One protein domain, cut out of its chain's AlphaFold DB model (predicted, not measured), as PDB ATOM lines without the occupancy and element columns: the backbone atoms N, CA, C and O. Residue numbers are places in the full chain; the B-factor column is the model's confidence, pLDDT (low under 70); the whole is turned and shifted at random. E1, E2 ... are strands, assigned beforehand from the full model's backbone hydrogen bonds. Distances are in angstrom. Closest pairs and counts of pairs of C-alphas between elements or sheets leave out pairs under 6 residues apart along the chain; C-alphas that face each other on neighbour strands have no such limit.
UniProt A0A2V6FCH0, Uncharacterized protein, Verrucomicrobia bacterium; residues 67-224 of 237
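What this domain is: This is residues 67 to 224 of the 237 residues of an uncharacterized protein of Verrucomicrobia bacterium (UniProt A0A2V6FCH0). Three sheets of four strands stand face to face in turn like three blades of an incomplete propeller, with E5 to E8 in the middle, E1 to E4 on one side of it and E9 to E12 on the other. The first strands E1, E5 and E9 gather on the narrow side of this fan, and the last strands E4, E8 and E12 spread on its wide side. The printed part has 158 residues, no named helix and twelve strands, E1 to E12 along the chain; each sheet is antiparallel, in chain order. The class is all strand, though under half of the residues, 76, are in named elements. The whole is compact, with a radius of gyration of the C-alphas of 15.8 A and spans of 46 by 39 by 34 A.

Where its parts are: Begin at residue 67 and pass to C-alpha 80 at (175.517, 147.588, 138.436), where E1, residues 80 to 85, begins. E2 is residues 91 to 95, E3 111 to 117, 19.6 A long, and E4 127 to 135, 22.2 A. Find C-alpha 138 at (176.611, 158.036, 140.411), where E5, residues 138 to 144, begins; E6 is 147 to 152, E7 155 to 160 and E8 170 to 175. E9 is 188 to 192, E10 198 to 201, E11 207 to 214, 21.9 A, and E12 217 to 223, ending at C-alpha 223, (198.086, 167.772, 139.364).

How they stand to each other: Each sheet is a meander, each strand the antiparallel neighbour of the one before, and is strongly twisted. In the first, look for N 84 and O 92 at 3.0 A between E1 and E2, N 93 and O 114 at 2.8 A between E2 and E3, and N 115 and O 129 at 2.8 A between E3 and E4, which bends by 50 degrees at residue 132. In the second, N 142 and O 149 are 3.0 A apart, N 150 and O 157 2.9 A, and N 158 and O 172 2.8 A. In the third, they are N 191 and O 199, 2.9 A, N 198 and O 209, 3.1 A, and N 214 and O 217, 2.9 A. The sheets form a stack of sheets, face to face in turn: the closest C-alphas of E1 and E5, Ala 82 and Gly 140, are 5.8 A apart, and those of E5 and E9, Gly 140 and Asn 188, 4.1 A. E4 and E8 are apart.

The domain as a whole: The two C-alphas farthest apart, Asp 120 and Met 224, are 46.3 A from each other. The printed part has no cut. The long links are E2 to E3 and E8 to E9. Mean pLDDT of the printed part is 84.0; look for values under 70 at residue 182 and residues 202 to 224.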
ATOM      1  N   GLU A  67     186.226 128.471 136.633       92.62
ATOM      2  CA  GLU A  67     184.797 128.280 136.848       92.62
ATOM      3  C   GLU A  67     184.097 129.640 136.925       92.62
ATOM      4  O   GLU A  67     184.704 130.644 137.297       92.62
ATOM      5  N   VAL A  68     182.815 129.679 136.561       91.75
ATOM      6  CA  VAL A  68     181.951 130.851 136.753       91.75
ATOM      7  C   VAL A  68     180.928 130.486 137.807       91.75
ATOM      8  O   VAL A  68     180.234 129.481 137.647       91.75
ATOM      9  N   ARG A  69     180.803 131.307 138.850       91.06
ATOM     10  CA  ARG A  69     179.796 131.159 139.905       91.06
ATOM     11  C   ARG A  69     178.845 132.349 139.895       91.06
ATOM     12  O   ARG A  69     179.264 133.478 139.640       91.06
ATOM     13  N   LEU A  70     177.565 132.085 140.141       92.00
ATOM     14  CA  LEU A  70     176.566 133.132 140.312       92.00
ATOM     15  C   LEU A  70     176.636 133.651 141.753       92.00
ATOM     16  O   LEU A  70     176.096 133.014 142.650       92.00
ATOM     17  N   PHE A  71     177.291 134.795 141.949       94.06
ATOM     18  CA  PHE A  71     177.436 135.403 143.275       94.06
ATOM     19  C   PHE A  71     176.182 136.177 143.709       94.06
ATOM     20  O   PHE A  71     175.730 136.042 144.840       94.06
ATOM     21  N   ALA A  72     175.598 136.966 142.801       93.69
ATOM     22  CA  ALA A  72     174.378 137.734 143.035       93.69
ATOM     23  C   ALA A  72     173.606 137.942 141.721       93.69
ATOM     24  O   ALA A  72     174.206 137.969 140.644       93.69
ATOM     25  N   SER A  73     172.287 138.097 141.815       93.25
ATOM     26  CA  SER A  73     171.391 138.432 140.700       93.25
ATOM     27  C   SER A  73     170.331 139.427 141.165       93.25
ATOM     28  O   SER A  73     170.398 139.935 142.279       93.25
ATOM     29  N   GLU A  74     169.342 139.732 140.334       91.12
ATOM     30  CA  GLU A  74     168.127 140.381 140.804       91.12
ATOM     31  C   GLU A  74     167.383 139.454 141.791       91.12
ATOM     32  O   GLU A  74     167.289 138.249 141.526       91.12
ATOM     33  N   PRO A  75     166.802 139.987 142.886       91.06
ATOM     34  CA  PRO A  75     166.685 141.407 143.254       91.06
ATOM     35  C   PRO A  75     167.873 141.988 144.049       91.06
ATOM     36  O   PRO A  75     167.863 143.185 144.361       91.06
ATOM     37  N   GLU A  76     168.875 141.182 144.403       91.31
ATOM     38  CA  GLU A  76     170.008 141.595 145.239       91.31
ATOM     39  C   GLU A  76     170.842 142.704 144.581       91.31
ATOM     40  O   GLU A  76     171.197 143.679 145.251       91.31
ATOM     41  N   VAL A  77     171.075 142.617 143.267       93.19
ATOM     42  CA  VAL A  77     171.774 143.625 142.448       93.19
ATOM     43  C   VAL A  77     170.957 143.964 141.208       93.19
ATOM     44  O   VAL A  77     170.484 143.076 140.510       93.19
ATOM     45  N   VAL A  78     170.829 145.254 140.903       93.25
ATOM     46  CA  VAL A  78     170.129 145.775 139.725       93.25
ATOM     47  C   VAL A  78     170.932 146.933 139.131       93.25
ATOM     48  O   VAL A  78     171.314 147.855 139.845       93.25
ATOM     49  N   ASN A  79     171.151 146.921 137.814       93.44
ATOM     50  CA  ASN A  79     171.907 147.951 137.084       93.44
ATOM     51  C   ASN A  79     173.286 148.298 137.701       93.44
ATOM     52  O   ASN A  79     173.548 149.473 137.986       93.44
ATOM     53  N   PRO A  80     174.181 147.314 137.918       95.25
ATOM     54  CA  PRO A  80     175.517 147.588 138.436       95.25
ATOM     55  C   PRO A  80     176.338 148.401 137.420       95.25
ATOM     56  O   PRO A  80     176.452 148.009 136.258       95.25
ATOM     57  N   VAL A  81     176.939 149.515 137.854       94.75
ATOM     58  CA  VAL A  81     177.821 150.358 137.014       94.75
ATOM     59  C   VAL A  81     179.288 150.296 137.437       94.75
ATOM     60  O   VAL A  81     180.185 150.406 136.603       94.75
ATOM     61  N   ALA A  82     179.549 150.102 138.728       94.56
ATOM     62  CA  ALA A  82     180.889 149.954 139.279       94.56
ATOM     63  C   ALA A  82     180.853 148.974 140.449       94.56
ATOM     64  O   ALA A  82     179.850 148.888 141.160       94.56
ATOM     65  N   MET A  83     181.948 148.246 140.652       96.00
ATOM     66  CA  MET A  83     182.085 147.330 141.776       96.00
ATOM     67  C   MET A  83     183.530 147.225 142.247       96.00
ATOM     68  O   MET A  83     184.460 147.441 141.469       96.00
ATOM     69  N   THR A  84     183.715 146.881 143.515       95.81
ATOM     70  CA  THR A  84     185.027 146.625 144.118       95.81
ATOM     71  C   THR A  84     184.877 145.715 145.330       95.81
ATOM     72  O   THR A  84     183.809 145.653 145.929       95.81
ATOM     73  N   TRP A  85     185.945 145.017 145.697       95.12
ATOM     74  CA  TRP A  85     185.987 144.192 146.904       95.12
ATOM     75  C   TRP A  85     186.640 144.965 148.046       95.12
ATOM     76  O   TRP A  85     187.576 145.731 147.797       95.12
ATOM     77  N   ASP A  86     186.151 144.776 149.268       95.06
ATOM     78  CA  ASP A  86     186.836 145.253 150.473       95.06
ATOM     79  C   ASP A  86     187.793 144.199 151.048       95.06
ATOM     80  O   ASP A  86     187.830 143.041 150.626       95.06
ATOM     81  N   GLU A  87     188.589 144.602 152.034       92.19
ATOM     82  CA  GLU A  87     189.540 143.739 152.736       92.19
ATOM     83  C   GLU A  87     188.889 142.605 153.545       92.19
ATOM     84  O   GLU A  87     189.582 141.679 153.965       92.19
ATOM     85  N   ARG A  88     187.569 142.662 153.757       92.19
ATOM     86  CA  ARG A  88     186.776 141.626 154.433       92.19
ATOM     87  C   ARG A  88     186.190 140.615 153.443       92.19
ATOM     88  O   ARG A  88     185.532 139.677 153.877       92.19
ATOM     89  N   GLY A  89     186.429 140.783 152.140       93.19
ATOM     90  CA  GLY A  89     185.905 139.902 151.099       93.19
ATOM     91  C   GLY A  89     184.450 140.183 150.726       93.19
ATOM     92  O   GLY A  89     183.802 139.320 150.146       93.19
ATOM     93  N   ARG A  90     183.926 141.375 151.029       96.31
ATOM     94  CA  ARG A  90     182.568 141.785 150.648       96.31
ATOM     95  C   ARG A  90     182.594 142.536 149.324       96.31
ATOM     96  O   ARG A  90     183.505 143.328 149.065       96.31
ATOM     97  N   LEU A  91     181.583 142.316 148.494       97.19
ATOM     98  CA  LEU A  91     181.433 142.980 147.205       97.19
ATOM     99  C   LEU A  91     180.644 144.276 147.375       97.19
ATOM    100  O   LEU A  91     179.476 144.269 147.751       97.19
ATOM    101  N   TRP A  92     181.254 145.395 147.019       97.94
ATOM    102  CA  TRP A  92     180.603 146.693 146.970       97.94
ATOM    103  C   TRP A  92     180.150 146.977 145.548       97.94
ATOM    104  O   TRP A  92     180.955 146.907 144.622       97.94
ATOM    105  N   VAL A  93     178.876 147.315 145.371       97.94
ATOM    106  CA  VAL A  93     178.261 147.558 144.062       97.94
ATOM    107  C   VAL A  93     177.577 148.915 144.054       97.94
ATOM    108  O   VAL A  93     176.786 149.230 144.939       97.94
ATOM    109  N   LEU A  94     177.858 149.707 143.024       97.56
ATOM    110  CA  LEU A  94     177.140 150.934 142.715       97.56
ATOM    111  C   LEU A  94     176.038 150.635 141.697       97.56
ATOM    112  O   LEU A  94     176.328 150.181 140.589       97.56
ATOM    113  N   GLU A  95     174.791 150.904 142.068       96.81
ATOM    114  CA  GLU A  95     173.621 150.773 141.199       96.81
ATOM    115  C   GLU A  95     173.260 152.126 140.577       96.81
ATOM    116  O   GLU A  95     173.151 153.131 141.285       96.81
ATOM    117  N   LEU A  96     173.041 152.136 139.259       94.69
ATOM    118  CA  LEU A  96     172.729 153.331 138.471       94.69
ATOM    119  C   LEU A  96     171.319 153.230 137.872       94.69
ATOM    120  O   LEU A  96     171.092 152.617 136.828       94.69
ATOM    121  N   TYR A  97     170.354 153.856 138.536       92.88
ATOM    122  CA  TYR A  97     168.947 153.900 138.140       92.88
ATOM    123  C   TYR A  97     168.584 155.151 137.352       92.88
ATOM    124  O   TYR A  97     167.686 155.103 136.512       92.88
ATOM    125  N   GLU A  98     169.240 156.274 137.633       90.94
ATOM    126  CA  GLU A  98     168.840 157.565 137.068       90.94
ATOM    127  C   GLU A  98     169.439 157.837 135.683       90.94
ATOM    128  O   GLU A  98     169.168 158.865 135.061       90.94
ATOM    129  N   TYR A  99     170.226 156.916 135.137       87.00
ATOM    130  CA  TYR A  99     170.748 157.060 133.787       87.00
ATOM    131  C   TYR A  99     169.653 156.893 132.713       87.00
ATOM    132  O   TYR A  99     168.806 156.005 132.823       87.00
ATOM    133  N   PRO A 100     169.660 157.696 131.626       85.19
ATOM    134  CA  PRO A 100     170.558 158.824 131.325       85.19
ATOM    135  C   PRO A 100     170.002 160.194 131.761       85.19
ATOM    136  O   PRO A 100     170.623 161.238 131.553       85.19
ATOM    137  N   LYS A 101     168.780 160.236 132.300       85.75
ATOM    138  CA  LYS A 101     168.036 161.491 132.498       85.75
ATOM    139  C   LYS A 101     168.434 162.246 133.766       85.75
ATOM    140  O   LYS A 101     168.187 163.452 133.835       85.75
ATOM    141  N   GLY A 102     169.090 161.581 134.705       86.00
ATOM    142  CA  GLY A 102     169.265 162.069 136.060       86.00
ATOM    143  C   GLY A 102     167.930 162.190 136.793       86.00
ATOM    144  O   GLY A 102     166.849 162.036 136.216       86.00
ATOM    145  N   VAL A 103     168.022 162.510 138.076       88.81
ATOM    146  CA  VAL A 103     166.842 162.763 138.894       88.81
ATOM    147  C   VAL A 103     166.165 164.084 138.479       88.81
ATOM    148  O   VAL A 103     166.850 165.080 138.215       88.81
ATOM    149  N   PRO A 104     164.821 164.147 138.422       86.50
ATOM    150  CA  PRO A 104     164.114 165.414 138.276       86.50
ATOM    151  C   PRO A 104     164.465 166.392 139.406       86.50
ATOM    152  O   PRO A 104     164.721 165.993 140.543       86.50
ATOM    153  N   LYS A 105     164.433 167.699 139.116       81.50
ATOM    154  CA  LYS A 105     164.717 168.731 140.126       81.50
ATOM    155  C   LYS A 105     163.804 168.570 141.348       81.50
ATOM    156  O   LYS A 105     162.588 168.490 141.201       81.50
ATOM    157  N   GLY A 106     164.402 168.575 142.540       82.31
ATOM    158  CA  GLY A 106     163.684 168.482 143.815       82.31
ATOM    159  C   GLY A 106     163.308 167.064 144.252       82.31
ATOM    160  O   GLY A 106     162.644 166.919 145.273       82.31
ATOM    161  N   GLN A 107     163.719 166.026 143.518       89.12
ATOM    162  CA  GLN A 107     163.528 164.632 143.918       89.12
ATOM    163  C   GLN A 107     164.847 164.009 144.395       89.12
ATOM    164  O   GLN A 107     165.931 164.422 143.981       89.12
ATOM    165  N   LYS A 108     164.745 163.013 145.282       91.06
ATOM    166  CA  LYS A 108     165.875 162.181 145.716       91.06
ATOM    167  C   LYS A 108     166.128 161.116 144.646       91.06
ATOM    168  O   LYS A 108     165.179 160.469 144.207       91.06
ATOM    169  N   GLY A 109     167.377 160.960 144.209       92.62
ATOM    170  CA  GLY A 109     167.719 159.942 143.214       92.62
ATOM    171  C   GLY A 109     167.727 158.535 143.814       92.62
ATOM    172  O   GLY A 109     167.740 158.372 145.034       92.62
ATOM    173  N   ARG A 110     167.670 157.503 142.968       94.81
ATOM    174  CA  ARG A 110     167.638 156.098 143.413       94.81
ATOM    175  C   ARG A 110     168.985 155.392 143.327       94.81
ATOM    176  O   ARG A 110     169.074 154.241 143.748       94.81
ATOM    177  N   ASP A 111     170.012 156.056 142.803       96.19
ATOM    178  CA  ASP A 111     171.346 155.470 142.745       96.19
ATOM    179  C   ASP A 111     171.862 155.251 144.167       96.19
ATOM    180  O   ASP A 111     171.668 156.085 145.066       96.19
ATOM    181  N   ARG A 112     172.495 154.100 144.378       97.06
ATOM    182  CA  ARG A 112     172.878 153.637 145.711       97.06
ATOM    183  C   ARG A 112     174.058 152.687 145.665       97.06
ATOM    184  O   ARG A 112     174.305 152.024 144.661       97.06
ATOM    185  N   ILE A 113     174.749 152.612 146.789       98.06
ATOM    186  CA  ILE A 113     175.849 151.694 147.037       98.06
ATOM    187  C   ILE A 113     175.317 150.566 147.913       98.06
ATOM    188  O   ILE A 113     174.755 150.817 148.984       98.06
ATOM    189  N   LYS A 114     175.505 149.330 147.466       97.94
ATOM    190  CA  LYS A 114     175.215 148.122 148.234       97.94
ATOM    191  C   LYS A 114     176.501 147.399 148.601       97.94
ATOM    192  O   LYS A 114     177.454 147.405 147.828       97.94
ATOM    193  N   ILE A 115     176.478 146.743 149.750       98.06
ATOM    194  CA  ILE A 115     177.480 145.786 150.205       98.06
ATOM    195  C   ILE A 115     176.816 144.417 150.165       98.06
ATOM    196  O   ILE A 115     175.745 144.231 150.743       98.06
ATOM    197  N   LEU A 116     177.439 143.493 149.450       97.69
ATOM    198  CA  LEU A 116     177.017 142.114 149.312       97.69
ATOM    199  C   LEU A 116     178.042 141.227 149.997       97.69
ATOM    200  O   LEU A 116     179.240 141.306 149.718       97.69
ATOM    201  N   GLU A 117     177.557 140.392 150.896       96.94
ATOM    202  CA  GLU A 117     178.372 139.528 151.731       96.94
ATOM    203  C   GLU A 117     177.840 138.106 151.670       96.94
ATOM    204  O   GLU A 117     176.636 137.881 151.564       96.94
ATOM    205  N   ASP A 118     178.783 137.179 151.691       95.75
ATOM    206  CA  ASP A 118     178.584 135.744 151.784       95.75
ATOM    207  C   ASP A 118     179.017 135.352 153.202       95.75
ATOM    208  O   ASP A 118     180.205 135.437 153.537       95.75
ATOM    209  N   THR A 119     178.052 135.065 154.078       95.44
ATOM    210  CA  THR A 119     178.316 134.812 155.501       95.44
ATOM    211  C   THR A 119     178.600 133.346 155.812       95.44
ATOM    212  O   THR A 119     179.142 133.061 156.883       95.44
ATOM    213  N   ASP A 120     178.288 132.428 154.894       95.31
ATOM    214  CA  ASP A 120     178.516 130.987 155.045       95.31
ATOM    215  C   ASP A 120     179.619 130.416 154.131       95.31
ATOM    216  O   ASP A 120     179.998 129.249 154.270       95.31
ATOM    217  N   ALA A 121     180.224 131.272 153.303       92.06
ATOM    218  CA  ALA A 121     181.301 130.976 152.365       92.06
ATOM    219  C   ALA A 121     180.922 129.946 151.284       92.06
ATOM    220  O   ALA A 121     181.791 129.211 150.791       92.06
ATOM    221  N   ASP A 122     179.645 129.880 150.893       92.12
ATOM    222  CA  ASP A 122     179.162 129.001 149.823       92.12
ATOM    223  C   ASP A 122     179.446 129.544 148.403       92.12
ATOM    224  O   ASP A 122     179.315 128.830 147.398       92.12
ATOM    225  N   GLY A 123     179.943 130.780 148.307       89.19
ATOM    226  CA  GLY A 123     180.228 131.487 147.067       89.19
ATOM    227  C   GLY A 123     179.042 132.284 146.522       89.19
ATOM    228  O   GLY A 123     179.083 132.668 145.345       89.19
ATOM    229  N   ARG A 124     178.009 132.530 147.331       92.38
ATOM    230  CA  ARG A 124     176.828 133.330 147.010       92.38
ATOM    231  C   ARG A 124     176.584 134.373 148.097       92.38
ATOM    232  O   ARG A 124     176.677 134.109 149.283       92.38
ATOM    233  N   ALA A 125     176.221 135.583 147.682       94.38
ATOM    234  CA  ALA A 125     175.816 136.602 148.638       94.38
ATOM    235  C   ALA A 125     174.480 136.221 149.300       94.38
ATOM    236  O   ALA A 125     173.482 135.995 148.607       94.38
ATOM    237  N   ASP A 126     174.458 136.216 150.629       94.06
ATOM    238  CA  ASP A 126     173.280 135.956 151.464       94.06
ATOM    239  C   ASP A 126     172.818 137.212 152.227       94.06
ATOM    240  O   ASP A 126     171.651 137.325 152.617       94.06
ATOM    241  N   ARG A 127     173.706 138.205 152.374       96.00
ATOM    242  CA  ARG A 127     173.452 139.457 153.078       96.00
ATOM    243  C   ARG A 127     173.680 140.646 152.162       96.00
ATOM    244  O   ARG A 127     174.740 140.811 151.562       96.00
ATOM    245  N   VAL A 128     172.676 141.519 152.106       97.19
ATOM    246  CA  VAL A 128     172.711 142.760 151.327       97.19
ATOM    247  C   VAL A 128     172.443 143.946 152.244       97.19
ATOM    248  O   VAL A 128     171.367 144.058 152.831       97.19
ATOM    249  N   THR A 129     173.400 144.867 152.314       97.44
ATOM    250  CA  THR A 129     173.294 146.117 153.077       97.44
ATOM    251  C   THR A 129     173.338 147.301 152.120       97.44
ATOM    252  O   THR A 129     174.173 147.347 151.221       97.44
ATOM    253  N   VAL A 130     172.452 148.284 152.294       97.62
ATOM    254  CA  VAL A 130     172.549 149.565 151.575       97.62
ATOM    255  C   VAL A 130     173.437 150.496 152.393       97.62
ATOM    256  O   VAL A 130     173.028 150.938 153.464       97.62
ATOM    257  N   PHE A 131     174.628 150.794 151.875       98.00
ATOM    258  CA  PHE A 131     175.604 151.656 152.541       98.00
ATOM    259  C   PHE A 131     175.226 153.136 152.441       98.00
ATOM    260  O   PHE A 131     175.278 153.879 153.419       98.00
ATOM    261  N   ALA A 132     174.838 153.574 151.243       97.56
ATOM    262  CA  ALA A 132     174.414 154.943 150.982       97.56
ATOM    263  C   ALA A 132     173.478 154.981 149.774       97.56
ATOM    264  O   ALA A 132     173.644 154.210 148.830       97.56
ATOM    265  N   ASP A 133     172.512 155.894 149.780       96.50
ATOM    266  CA  ASP A 133     171.534 156.065 148.710       96.50
ATOM    267  C   ASP A 133     171.234 157.548 148.449       96.50
ATOM    268  O   ASP A 133     171.714 158.443 149.146       96.50
ATOM    269  N   GLY A 134     170.401 157.816 147.444       94.88
ATOM    270  CA  GLY A 134     169.929 159.171 147.169       94.88
ATOM    271  C   GLY A 134     170.681 159.910 146.081       94.88
ATOM    272  O   GLY A 134     170.446 161.106 145.899       94.88
ATOM    273  N   PHE A 135     171.577 159.230 145.372       94.81
ATOM    274  CA  PHE A 135     172.418 159.857 144.367       94.81
ATOM    275  C   PHE A 135     171.734 159.886 143.000       94.81
ATOM    276  O   PHE A 135     170.775 159.161 142.730       94.81
ATOM    277  N   SER A 136     172.244 160.752 142.131       92.69
ATOM    278  CA  SER A 136     171.813 160.863 140.744       92.69
ATOM    279  C   SER A 136     173.036 160.873 139.849       92.69
ATOM    280  O   SER A 136     173.867 161.768 139.966       92.69
ATOM    281  N   LEU A 137     173.088 159.936 138.910       91.75
ATOM    282  CA  LEU A 137     174.202 159.729 137.992       91.75
ATOM    283  C   LEU A 137     175.517 159.422 138.724       91.75
ATOM    284  O   LEU A 137     176.590 159.916 138.361       91.75
ATOM    285  N   ALA A 138     175.432 158.576 139.752       94.31
ATOM    286  CA  ALA A 138     176.611 158.036 140.411       94.31
ATOM    287  C   ALA A 138     177.277 156.997 139.495       94.31
ATOM    288  O   ALA A 138     176.666 156.000 139.122       94.31
ATOM    289  N   THR A 139     178.526 157.240 139.098       92.94
ATOM    290  CA  THR A 139     179.172 156.505 137.989       92.94
ATOM    291  C   THR A 139     180.530 155.909 138.329       92.94
ATOM    292  O   THR A 139     181.104 155.183 137.516       92.94
ATOM    293  N   GLY A 140     181.046 156.143 139.534       92.69
ATOM    294  CA  GLY A 140     182.312 155.557 139.942       92.69
ATOM    295  C   GLY A 140     182.426 155.364 141.440       92.69
ATOM    296  O   GLY A 140     181.868 156.126 142.223       92.69
ATOM    297  N   LEU A 141     183.144 154.311 141.814       95.75
ATOM    298  CA  LEU A 141     183.235 153.791 143.168       95.75
ATOM    299  C   LEU A 141     184.675 153.346 143.421       95.75
ATOM    300  O   LEU A 141     185.223 152.586 142.624       95.75
ATOM    301  N   ALA A 142     185.270 153.784 144.527       95.94
ATOM    302  CA  ALA A 142     186.506 153.213 145.050       95.94
ATOM    303  C   ALA A 142     186.512 153.249 146.577       95.94
ATOM    304  O   ALA A 142     186.160 154.258 147.187       95.94
ATOM    305  N   LEU A 143     186.949 152.157 147.196       95.75
ATOM    306  CA  LEU A 143     187.147 152.087 148.642       95.75
ATOM    307  C   LEU A 143     188.533 152.596 148.997       95.75
ATOM    308  O   LEU A 143     189.491 152.308 148.287       95.75
ATOM    309  N   GLY A 144     188.660 153.324 150.097       93.19
ATOM    310  CA  GLY A 144     189.965 153.710 150.610       93.19
ATOM    311  C   GLY A 144     189.869 154.648 151.794       93.19
ATOM    312  O   GLY A 144     188.846 155.278 152.042       93.19
ATOM    313  N   ASN A 145     190.961 154.740 152.551       91.12
ATOM    314  CA  ASN A 145     191.082 155.668 153.675       91.12
ATOM    315  C   ASN A 145     189.987 155.518 154.754       91.12
ATOM    316  O   ASN A 145     189.798 156.451 155.533       91.12
ATOM    317  N   GLY A 146     189.339 154.352 154.853       90.12
ATOM    318  CA  GLY A 146     188.241 154.084 155.790       90.12
ATOM    319  C   GLY A 146     186.874 154.590 155.323       90.12
ATOM    320  O   GLY A 146     185.994 154.782 156.149       90.12
ATOM    321  N   GLY A 147     186.708 154.853 154.026       94.50
ATOM    322  CA  GLY A 147     185.447 155.291 153.446       94.50
ATOM    323  C   GLY A 147     185.360 154.985 151.954       94.50
ATOM    324  O   GLY A 147     186.119 154.174 151.411       94.50
ATOM    325  N   VAL A 148     184.431 155.662 151.288       97.00
ATOM    326  CA  VAL A 148     184.119 155.458 149.876       97.00
ATOM    327  C   VAL A 148     184.294 156.750 149.096       97.00
ATOM    328  O   VAL A 148     183.643 157.755 149.372       97.00
ATOM    329  N   TYR A 149     185.134 156.698 148.071       96.38
ATOM    330  CA  TYR A 149     185.213 157.709 147.030       96.38
ATOM    331  C   TYR A 149     184.105 157.443 146.016       96.38
ATOM    332  O   TYR A 149     184.129 156.434 145.306       96.38
ATOM    333  N   LEU A 150     183.128 158.343 145.969       96.44
ATOM    334  CA  LEU A 150     181.969 158.224 145.097       96.44
ATOM    335  C   LEU A 150     181.991 159.325 144.044       96.44
ATOM    336  O   LEU A 150     182.014 160.520 144.352       96.44
ATOM    337  N   GLY A 151     181.941 158.904 142.786       94.06
ATOM    338  CA  GLY A 151     181.811 159.804 141.663       94.06
ATOM    339  C   GLY A 151     180.353 160.138 141.355       94.06
ATOM    340  O   GLY A 151     179.686 159.343 140.696       94.06
ATOM    341  N   VAL A 152     179.879 161.319 141.769       92.06
ATOM    342  CA  VAL A 152     178.537 161.846 141.459       92.06
ATOM    343  C   VAL A 152     178.675 163.241 140.866       92.06
ATOM    344  O   VAL A 152     178.602 164.239 141.577       92.06
ATOM    345  N   ALA A 153     178.913 163.319 139.557       85.38
ATOM    346  CA  ALA A 153     179.114 164.604 138.897       85.38
ATOM    347  C   ALA A 153     177.953 165.583 139.223       85.38
ATOM    348  O   ALA A 153     176.789 165.170 139.247       85.38
ATOM    349  N   PRO A 154     178.248 166.863 139.525       88.19
ATOM    350  CA  PRO A 154     179.527 167.564 139.357       88.19
ATOM    351  C   PRO A 154     180.558 167.356 140.485       88.19
ATOM    352  O   PRO A 154     181.619 167.989 140.455       88.19
ATOM    353  N   ASP A 155     180.274 166.489 141.456       91.44
ATOM    354  CA  ASP A 155     181.040 166.339 142.687       91.44
ATOM    355  C   ASP A 155     181.766 164.987 142.791       91.44
ATOM    356  O   ASP A 155     181.263 163.919 142.440       91.44
ATOM    357  N   LEU A 156     182.975 165.029 143.340       93.50
ATOM    358  CA  LEU A 156     183.621 163.872 143.943       93.50
ATOM    359  C   LEU A 156     183.337 163.901 145.440       93.50
ATOM    360  O   LEU A 156     183.742 164.841 146.129       93.50
ATOM    361  N   LEU A 157     182.674 162.864 145.934       95.69
ATOM    362  CA  LEU A 157     182.289 162.731 147.331       95.69
ATOM    363  C   LEU A 157     183.197 161.729 148.047       95.69
ATOM    364  O   LEU A 157     183.688 160.773 147.445       95.69
ATOM    365  N   PHE A 158     183.379 161.941 149.345       97.19
ATOM    366  CA  PHE A 158     183.918 160.961 150.279       97.19
ATOM    367  C   PHE A 158     182.857 160.644 151.326       97.19
ATOM    368  O   PHE A 158     182.406 161.547 152.035       97.19
ATOM    369  N   LEU A 159     182.440 159.384 151.371       97.75
ATOM    370  CA  LEU A 159     181.453 158.862 152.306       97.75
ATOM    371  C   LEU A 159     182.174 158.098 153.411       97.75
ATOM    372  O   LEU A 159     182.975 157.211 153.126       97.75
ATOM    373  N   GLU A 160     181.889 158.435 154.658       96.75
ATOM    374  CA  GLU A 160     182.510 157.840 155.839       96.75
ATOM    375  C   GLU A 160     181.439 157.142 156.678       96.75
ATOM    376  O   GLU A 160     180.401 157.739 156.966       96.75
ATOM    377  N   ASP A 161     181.725 155.912 157.097       95.94
ATOM    378  CA  ASP A 161     181.055 155.253 158.218       95.94
ATOM    379  C   ASP A 161     181.875 155.548 159.481       95.94
ATOM    380  O   ASP A 161     183.060 155.214 159.569       95.94
ATOM    381  N   THR A 162     181.276 156.265 160.426       94.62
ATOM    382  CA  THR A 162     181.950 156.727 161.645       94.62
ATOM    383  C   THR A 162     181.659 155.849 162.852       94.62
ATOM    384  O   THR A 162     182.346 155.980 163.868       94.62
ATOM    385  N   ASN A 163     180.665 154.967 162.753       95.00
ATOM    386  CA  ASN A 163     180.154 154.186 163.869       95.00
ATOM    387  C   ASN A 163     180.312 152.660 163.661       95.00
ATOM    388  O   ASN A 163     180.228 151.906 164.630       95.00
ATOM    389  N   GLY A 164     180.641 152.226 162.441       93.19
ATOM    390  CA  GLY A 164     180.897 150.839 162.064       93.19
ATOM    391  C   GLY A 164     179.640 150.020 161.762       93.19
ATOM    392  O   GLY A 164     179.707 148.793 161.851       93.19
ATOM    393  N   ASP A 165     178.505 150.655 161.457       95.31
ATOM    394  CA  ASP A 165     177.236 149.991 161.125       95.31
ATOM    395  C   ASP A 165     177.047 149.715 159.625       95.31
ATOM    396  O   ASP A 165     175.958 149.309 159.204       95.31
ATOM    397  N   ASP A 166     178.106 149.887 158.828       95.44
ATOM    398  CA  ASP A 166     178.101 149.729 157.378       95.44
ATOM    399  C   ASP A 166     177.110 150.692 156.689       95.44
ATOM    400  O   ASP A 166     176.511 150.363 155.656       95.44
ATOM    401  N   LYS A 167     176.964 151.912 157.231       96.81
ATOM    402  CA  LYS A 167     176.246 153.029 156.602       96.81
ATOM    403  C   LYS A 167     177.073 154.306 156.589       96.81
ATOM    404  O   LYS A 167     177.851 154.600 157.488       96.81
ATOM    405  N   ALA A 168     176.881 155.109 155.545       96.50
ATOM    406  CA  ALA A 168     177.511 156.418 155.463       96.50
ATOM    407  C   ALA A 168     176.867 157.399 156.461       96.50
ATOM    408  O   ALA A 168     175.739 157.849 156.262       96.50
ATOM    409  N   ASP A 169     177.623 157.788 157.486       94.19
ATOM    410  CA  ASP A 169     177.246 158.814 158.465       94.19
ATOM    411  C   ASP A 169     177.583 160.225 157.980       94.19
ATOM    412  O   ASP A 169     176.905 161.206 158.301       94.19
ATOM    413  N   LYS A 170     178.681 160.349 157.229       96.12
ATOM    414  CA  LYS A 170     179.232 161.641 156.828       96.12
ATOM    415  C   LYS A 170     179.603 161.654 155.356       96.12
ATOM    416  O   LYS A 170     180.339 160.803 154.870       96.12
ATOM    417  N   THR A 171     179.157 162.706 154.681       96.81
ATOM    418  CA  THR A 171     179.465 162.978 153.277       96.81
ATOM    419  C   THR A 171     180.274 164.261 153.177       96.81
ATOM    420  O   THR A 171     179.826 165.323 153.607       96.81
ATOM    421  N   THR A 172     181.459 164.177 152.582       96.06
ATOM    422  CA  THR A 172     182.329 165.330 152.326       96.06
ATOM    423  C   THR A 172     182.505 165.519 150.826       96.06
ATOM    424  O   THR A 172     182.916 164.596 150.128       96.06
ATOM    425  N   VAL A 173     182.239 166.723 150.317       95.06
ATOM    426  CA  VAL A 173     182.570 167.076 148.929       95.06
ATOM    427  C   VAL A 173     184.069 167.340 148.854       95.06
ATOM    428  O   VAL A 173     184.573 168.304 149.429       95.06
ATOM    429  N   LEU A 174     184.789 166.473 148.153       90.62
ATOM    430  CA  LEU A 174     186.233 166.581 147.982       90.62
ATOM    431  C   LEU A 174     186.613 167.551 146.865       90.62
ATOM    432  O   LEU A 174     187.582 168.305 146.967       90.62
ATOM    433  N   LYS A 175     185.859 167.511 145.768       87.94
ATOM    434  CA  LYS A 175     186.044 168.393 144.618       87.94
ATOM    435  C   LYS A 175     184.721 168.576 143.907       87.94
ATOM    436  O   LYS A 175     184.023 167.600 143.669       87.94
ATOM    437  N   THR A 176     184.448 169.810 143.516       87.88
ATOM    438  CA  THR A 176     183.337 170.164 142.636       87.88
ATOM    439  C   THR A 176     183.866 170.758 141.331       87.88
ATOM    440  O   THR A 176     185.054 171.093 141.222       87.88
ATOM    441  N   GLY A 177     182.981 170.913 140.352       81.88
ATOM    442  CA  GLY A 177     183.278 171.511 139.052       81.88
ATOM    443  C   GLY A 177     183.552 170.497 137.947       81.88
ATOM    444  O   GLY A 177     184.056 170.879 136.892       81.88
ATOM    445  N   PHE A 178     183.229 169.218 138.161       81.50
ATOM    446  CA  PHE A 178     183.138 168.275 137.049       81.50
ATOM    447  C   PHE A 178     181.915 168.621 136.190       81.50
ATOM    448  O   PHE A 178     180.860 168.976 136.713       81.50
ATOM    449  N   GLY A 179     182.075 168.576 134.867       73.81
ATOM    450  CA  GLY A 179     181.008 168.923 133.932       73.81
ATOM    451  C   GLY A 179     179.845 167.930 133.985       73.81
ATOM    452  O   GLY A 179     180.044 166.746 134.246       73.81
ATOM    453  N   MET A 180     178.640 168.430 133.710       74.44
ATOM    454  CA  MET A 180     177.399 167.644 133.579       74.44
ATOM    455  C   MET A 180     176.804 167.723 132.165       74.44
ATOM    456  O   MET A 180     175.672 167.293 131.936       74.44
ATOM    457  N   GLU A 181     177.566 168.313 131.240       71.50
ATOM    458  CA  GLU A 181     177.179 168.567 129.849       71.50
ATOM    459  C   GLU A 181     176.963 167.246 129.097       71.50
ATOM    460  O   GLU A 181     175.976 167.086 128.382       71.50
ATOM    461  N   ASP A 182     177.872 166.287 129.311       68.56
ATOM    462  CA  ASP A 182     177.807 164.941 128.755       68.56
ATOM    463  C   ASP A 182     177.556 163.920 129.869       68.56
ATOM    464  O   ASP A 182     178.385 163.698 130.750       68.56
ATOM    465  N   ARG A 183     176.383 163.287 129.822       72.31
ATOM    466  CA  ARG A 183     175.942 162.302 130.818       72.31
ATOM    467  C   ARG A 183     176.427 160.884 130.524       72.31
ATOM    468  O   ARG A 183     176.221 159.997 131.350       72.31
ATOM    469  N   HIS A 184     177.056 160.669 129.372       74.31
ATOM    470  CA  HIS A 184     177.710 159.420 128.996       74.31
ATOM    471  C   HIS A 184     179.153 159.358 129.516       74.31
ATOM    472  O   HIS A 184     179.673 158.273 129.769       74.31
ATOM    473  N   GLU A 185     179.776 160.520 129.732       73.38
ATOM    474  CA  GLU A 185     181.207 160.677 130.028       73.38
ATOM    475  C   GLU A 185     181.473 161.231 131.443       73.38
ATOM    476  O   GLU A 185     182.389 162.018 131.683       73.38
ATOM    477  N   LEU A 186     180.654 160.804 132.409       80.25
ATOM    478  CA  LEU A 186     180.725 161.254 133.803       80.25
ATOM    479  C   LEU A 186     181.889 160.617 134.597       80.25
ATOM    480  O   LEU A 186     182.853 160.061 134.074       80.25
ATOM    481  N   LEU A 187     181.848 160.775 135.918       82.38
ATOM    482  CA  LEU A 187     182.913 160.455 136.866       82.38
ATOM    483  C   LEU A 187     183.038 158.969 137.190       82.38
ATOM    484  O   LEU A 187     182.470 158.492 138.158       82.38
ATOM    485  N   ASN A 188     183.856 158.269 136.382       84.19
ATOM    486  CA  ASN A 188     184.010 156.815 136.377       84.19
ATOM    487  C   ASN A 188     185.475 156.320 136.406       84.19
ATOM    488  O   ASN A 188     186.419 157.106 136.398       84.19
ATOM    489  N   GLY A 189     185.660 154.995 136.441       84.12
ATOM    490  CA  GLY A 189     186.968 154.347 136.261       84.12
ATOM    491  C   GLY A 189     187.997 154.697 137.336       84.12
ATOM    492  O   GLY A 189     189.132 155.053 137.020       84.12
ATOM    493  N   PHE A 190     187.587 154.643 138.602       90.50
ATOM    494  CA  PHE A 190     188.487 154.883 139.721       90.50
ATOM    495  C   PHE A 190     189.462 153.718 139.907       90.50
ATOM    496  O   PHE A 190     189.060 152.557 139.878       90.50
ATOM    497  N   ALA A 191     190.738 154.028 140.126       90.69
ATOM    498  CA  ALA A 191     191.773 153.038 140.387       90.69
ATOM    499  C   ALA A 191     192.845 153.600 141.323       90.69
ATOM    500  O   ALA A 191     193.328 154.716 141.128       90.69
ATOM    501  N   TRP A 192     193.253 152.814 142.315       90.69
ATOM    502  CA  TRP A 192     194.398 153.154 143.155       90.69
ATOM    503  C   TRP A 192     195.705 152.833 142.440       90.69
ATOM    504  O   TRP A 192     195.888 151.731 141.922       90.69
ATOM    505  N   GLY A 193     196.626 153.790 142.434       89.69
ATOM    506  CA  GLY A 193     198.004 153.547 142.042       89.69
ATOM    507  C   GLY A 193     198.830 152.958 143.187       89.69
ATOM    508  O   GLY A 193     198.501 153.141 144.363       89.69
ATOM    509  N   PRO A 194     199.950 152.290 142.863       90.44
ATOM    510  CA  PRO A 194     200.884 151.765 143.862       90.44
ATOM    511  C   PRO A 194     201.573 152.870 144.684       90.44
ATOM    512  O   PRO A 194     202.165 152.595 145.722       90.44
ATOM    513  N   ASP A 195     201.499 154.120 144.230       88.62
ATOM    514  CA  ASP A 195     201.959 155.322 144.927       88.62
ATOM    515  C   ASP A 195     200.964 155.841 145.981       88.62
ATOM    516  O   ASP A 195     201.259 156.804 146.694       88.62
ATOM    517  N   GLY A 196     199.794 155.206 146.099       87.19
ATOM    518  CA  GLY A 196     198.723 155.606 147.007       87.19
ATOM    519  C   GLY A 196     197.861 156.749 146.471       87.19
ATOM    520  O   GLY A 196     197.171 157.402 147.251       87.19
ATOM    521  N   TRP A 197     197.913 157.029 145.167       87.94
ATOM    522  CA  TRP A 197     197.084 158.050 144.532       87.94
ATOM    523  C   TRP A 197     195.825 157.435 143.927       87.94
ATOM    524  O   TRP A 197     195.837 156.288 143.481       87.94
ATOM    525  N   LEU A 198     194.739 158.209 143.893       87.88
ATOM    526  CA  LEU A 198     193.489 157.785 143.277       87.88
ATOM    527  C   LEU A 198     193.395 158.376 141.870       87.88
ATOM    528  O   LEU A 198     193.304 159.590 141.669       87.88
ATOM    529  N   TYR A 199     193.415 157.497 140.883       87.88
ATOM    530  CA  TYR A 199     193.269 157.830 139.476       87.88
ATOM    531  C   TYR A 199     191.828 157.654 139.041       87.88
ATOM    532  O   TYR A 199     191.098 156.833 139.591       87.88
ATOM    533  N   ARG A 200     191.429 158.430 138.037       82.25
ATOM    534  CA  ARG A 200     190.086 158.388 137.473       82.25
ATOM    535  C   ARG A 200     190.111 158.695 135.976       82.25
ATOM    536  O   ARG A 200     190.872 159.561 135.539       82.25
ATOM    537  N   SER A 201     189.225 158.059 135.209       75.31
ATOM    538  CA  SER A 201     188.904 158.454 133.835       75.31
ATOM    539  C   SER A 201     187.772 159.493 133.742       75.31
ATOM    540  O   SER A 201     186.744 159.419 134.414       75.31
ATOM    541  N   MET A 202     187.972 160.488 132.875       63.94
ATOM    542  CA  MET A 202     186.937 161.385 132.350       63.94
ATOM    543  C   MET A 202     187.409 161.896 130.990       63.94
ATOM    544  O   MET A 202     188.465 162.531 130.925       63.94
ATOM    545  N   PRO A 203     186.693 161.647 129.898       56.19
ATOM    546  CA  PRO A 203     186.972 162.348 128.654       56.19
ATOM    547  C   PRO A 203     186.595 163.842 128.802       56.19
ATOM    548  O   PRO A 203     185.631 164.157 129.498       56.19
ATOM    549  N   PRO A 204     187.362 164.803 128.242       49.56
ATOM    550  CA  PRO A 204     188.522 164.658 127.362       49.56
ATOM    551  C   PRO A 204     189.897 164.774 128.064       49.56
ATOM    552  O   PRO A 204     190.904 164.918 127.371       49.56
ATOM    553  N   LEU A 205     189.997 164.723 129.404       39.22
ATOM    554  CA  LEU A 205     191.286 164.833 130.114       39.22
ATOM    555  C   LEU A 205     191.369 163.925 131.361       39.22
ATOM    556  O   LEU A 205     190.559 164.082 132.278       39.22
ATOM    557  N   PRO A 206     192.393 163.050 131.475       43.59
ATOM    558  CA  PRO A 206     192.643 162.310 132.706       43.59
ATOM    559  C   PRO A 206     193.006 163.287 133.831       43.59
ATOM    560  O   PRO A 206     193.958 164.062 133.724       43.59
ATOM    561  N   ALA A 207     192.243 163.250 134.922       49.19
ATOM    562  CA  ALA A 207     192.522 164.024 136.123       49.19
ATOM    563  C   ALA A 207     193.123 163.101 137.188       49.19
ATOM    564  O   ALA A 207     192.549 162.067 137.524       49.19
ATOM    565  N   ILE A 208     194.278 163.492 137.723       49.22
ATOM    566  CA  ILE A 208     194.943 162.799 138.823       49.22
ATOM    567  C   ILE A 208     194.519 163.466 140.136       49.22
ATOM    568  O   ILE A 208     194.612 164.693 140.256       49.22
ATOM    569  N   ILE A 209     194.075 162.670 141.111       52.00
ATOM    570  CA  ILE A 209     193.670 163.152 142.432       52.00
ATOM    571  C   ILE A 209     194.586 162.525 143.482       52.00
ATOM    572  O   ILE A 209     194.551 161.321 143.736       52.00
ATOM    573  N   GLN A 210     195.414 163.347 144.126       41.69
ATOM    574  CA  GLN A 210     196.179 162.897 145.282       41.69
ATOM    575  C   GLN A 210     195.254 162.871 146.498       41.69
ATOM    576  O   GLN A 210     194.876 163.928 146.987       41.69
ATOM    577  N   ALA A 211     194.899 161.692 147.004       47.22
ATOM    578  CA  ALA A 211     194.172 161.551 148.261       47.22
ATOM    579  C   ALA A 211     195.135 161.046 149.345       47.22
ATOM    580  O   ALA A 211     195.429 159.858 149.416       47.22
ATOM    581  N   ARG A 212     195.664 161.941 150.195       38.06
ATOM    582  CA  ARG A 212     196.536 161.542 151.318       38.06
ATOM    583  C   ARG A 212     195.851 161.840 152.647       38.06
ATOM    584  O   ARG A 212     195.661 163.004 153.003       38.06
ATOM    585  N   ARG A 213     195.503 160.799 153.412       34.59
ATOM    586  CA  ARG A 213     195.021 160.955 154.794       34.59
ATOM    587  C   ARG A 213     196.228 161.200 155.704       34.59
ATOM    588  O   ARG A 213     197.066 160.322 155.872       34.59
ATOM    589  N   SER A 214     196.337 162.403 156.263       30.56
ATOM    590  CA  SER A 214     197.175 162.666 157.440       30.56
ATOM    591  C   SER A 214     196.294 162.627 158.686       30.56
ATOM    592  O   SER A 214     195.091 162.871 158.588       30.56
ATOM    593  N   SER A 215     196.870 162.383 159.864       32.12
ATOM    594  CA  SER A 215     196.156 162.250 161.148       32.12
ATOM    595  C   SER A 215     195.299 163.466 161.551       32.12
ATOM    596  O   SER A 215     194.641 163.426 162.585       32.12
ATOM    597  N   LYS A 216     195.321 164.555 160.769       25.88
ATOM    598  CA  LYS A 216     194.540 165.781 160.985       25.88
ATOM    599  C   LYS A 216     193.792 166.314 159.750       25.88
ATOM    600  O   LYS A 216     193.017 167.246 159.918       25.88
ATOM    601  N   CYS A 217     194.000 165.786 158.536       25.05
ATOM    602  CA  CYS A 217     193.319 166.280 157.326       25.05
ATOM    603  C   CYS A 217     193.511 165.344 156.116       25.05
ATOM    604  O   CYS A 217     194.591 164.761 155.958       25.05
ATOM    605  N   LEU A 218     192.502 165.252 155.242       36.78
ATOM    606  CA  LEU A 218     192.635 164.691 153.894       36.78
ATOM    607  C   LEU A 218     193.159 165.807 152.979       36.78
ATOM    608  O   LEU A 218     192.427 166.740 152.655       36.78
ATOM    609  N   LEU A 219     194.444 165.754 152.618       31.88
ATOM    610  CA  LEU A 219     195.023 166.721 151.685       31.88
ATOM    611  C   LEU A 219     194.707 166.268 150.262       31.88
ATOM    612  O   LEU A 219     195.021 165.125 149.914       31.88
ATOM    613  N   MET A 220     194.108 167.160 149.468       39.75
ATOM    614  CA  MET A 220     193.780 166.882 148.077       39.75
ATOM    615  C   MET A 220     194.487 167.846 147.132       39.75
ATOM    616  O   MET A 220     194.219 169.047 147.138       39.75
ATOM    617  N   GLU A 221     195.395 167.310 146.322       33.31
ATOM    618  CA  GLU A 221     196.152 168.068 145.329       33.31
ATOM    619  C   GLU A 221     195.817 167.538 143.931       33.31
ATOM    620  O   GLU A 221     195.877 166.337 143.661       33.31
ATOM    621  N   GLN A 222     195.389 168.442 143.047       36.25
ATOM    622  CA  GLN A 222     195.068 168.127 141.660       36.25
ATOM    623  C   GLN A 222     196.259 168.524 140.790       36.25
ATOM    624  O   GLN A 222     196.465 169.704 140.503       36.25
ATOM    625  N   ALA A 223     197.027 167.540 140.335       30.66
ATOM    626  CA  ALA A 223     198.086 167.772 139.364       30.66
ATOM    627  C   ALA A 223     197.497 167.722 137.945       30.66
ATOM    628  O   ALA A 223     197.368 166.655 137.345       30.66
ATOM    629  N   MET A 224     197.143 168.882 137.387       26.55
ATOM    630  CA  MET A 224     196.896 169.002 135.947       26.55
ATOM    631  C   MET A 224     198.245 169.123 135.231       26.55
ATOM    632  O   MET A 224     198.851 170.193 135.209       26.55
TER     633      MET A 224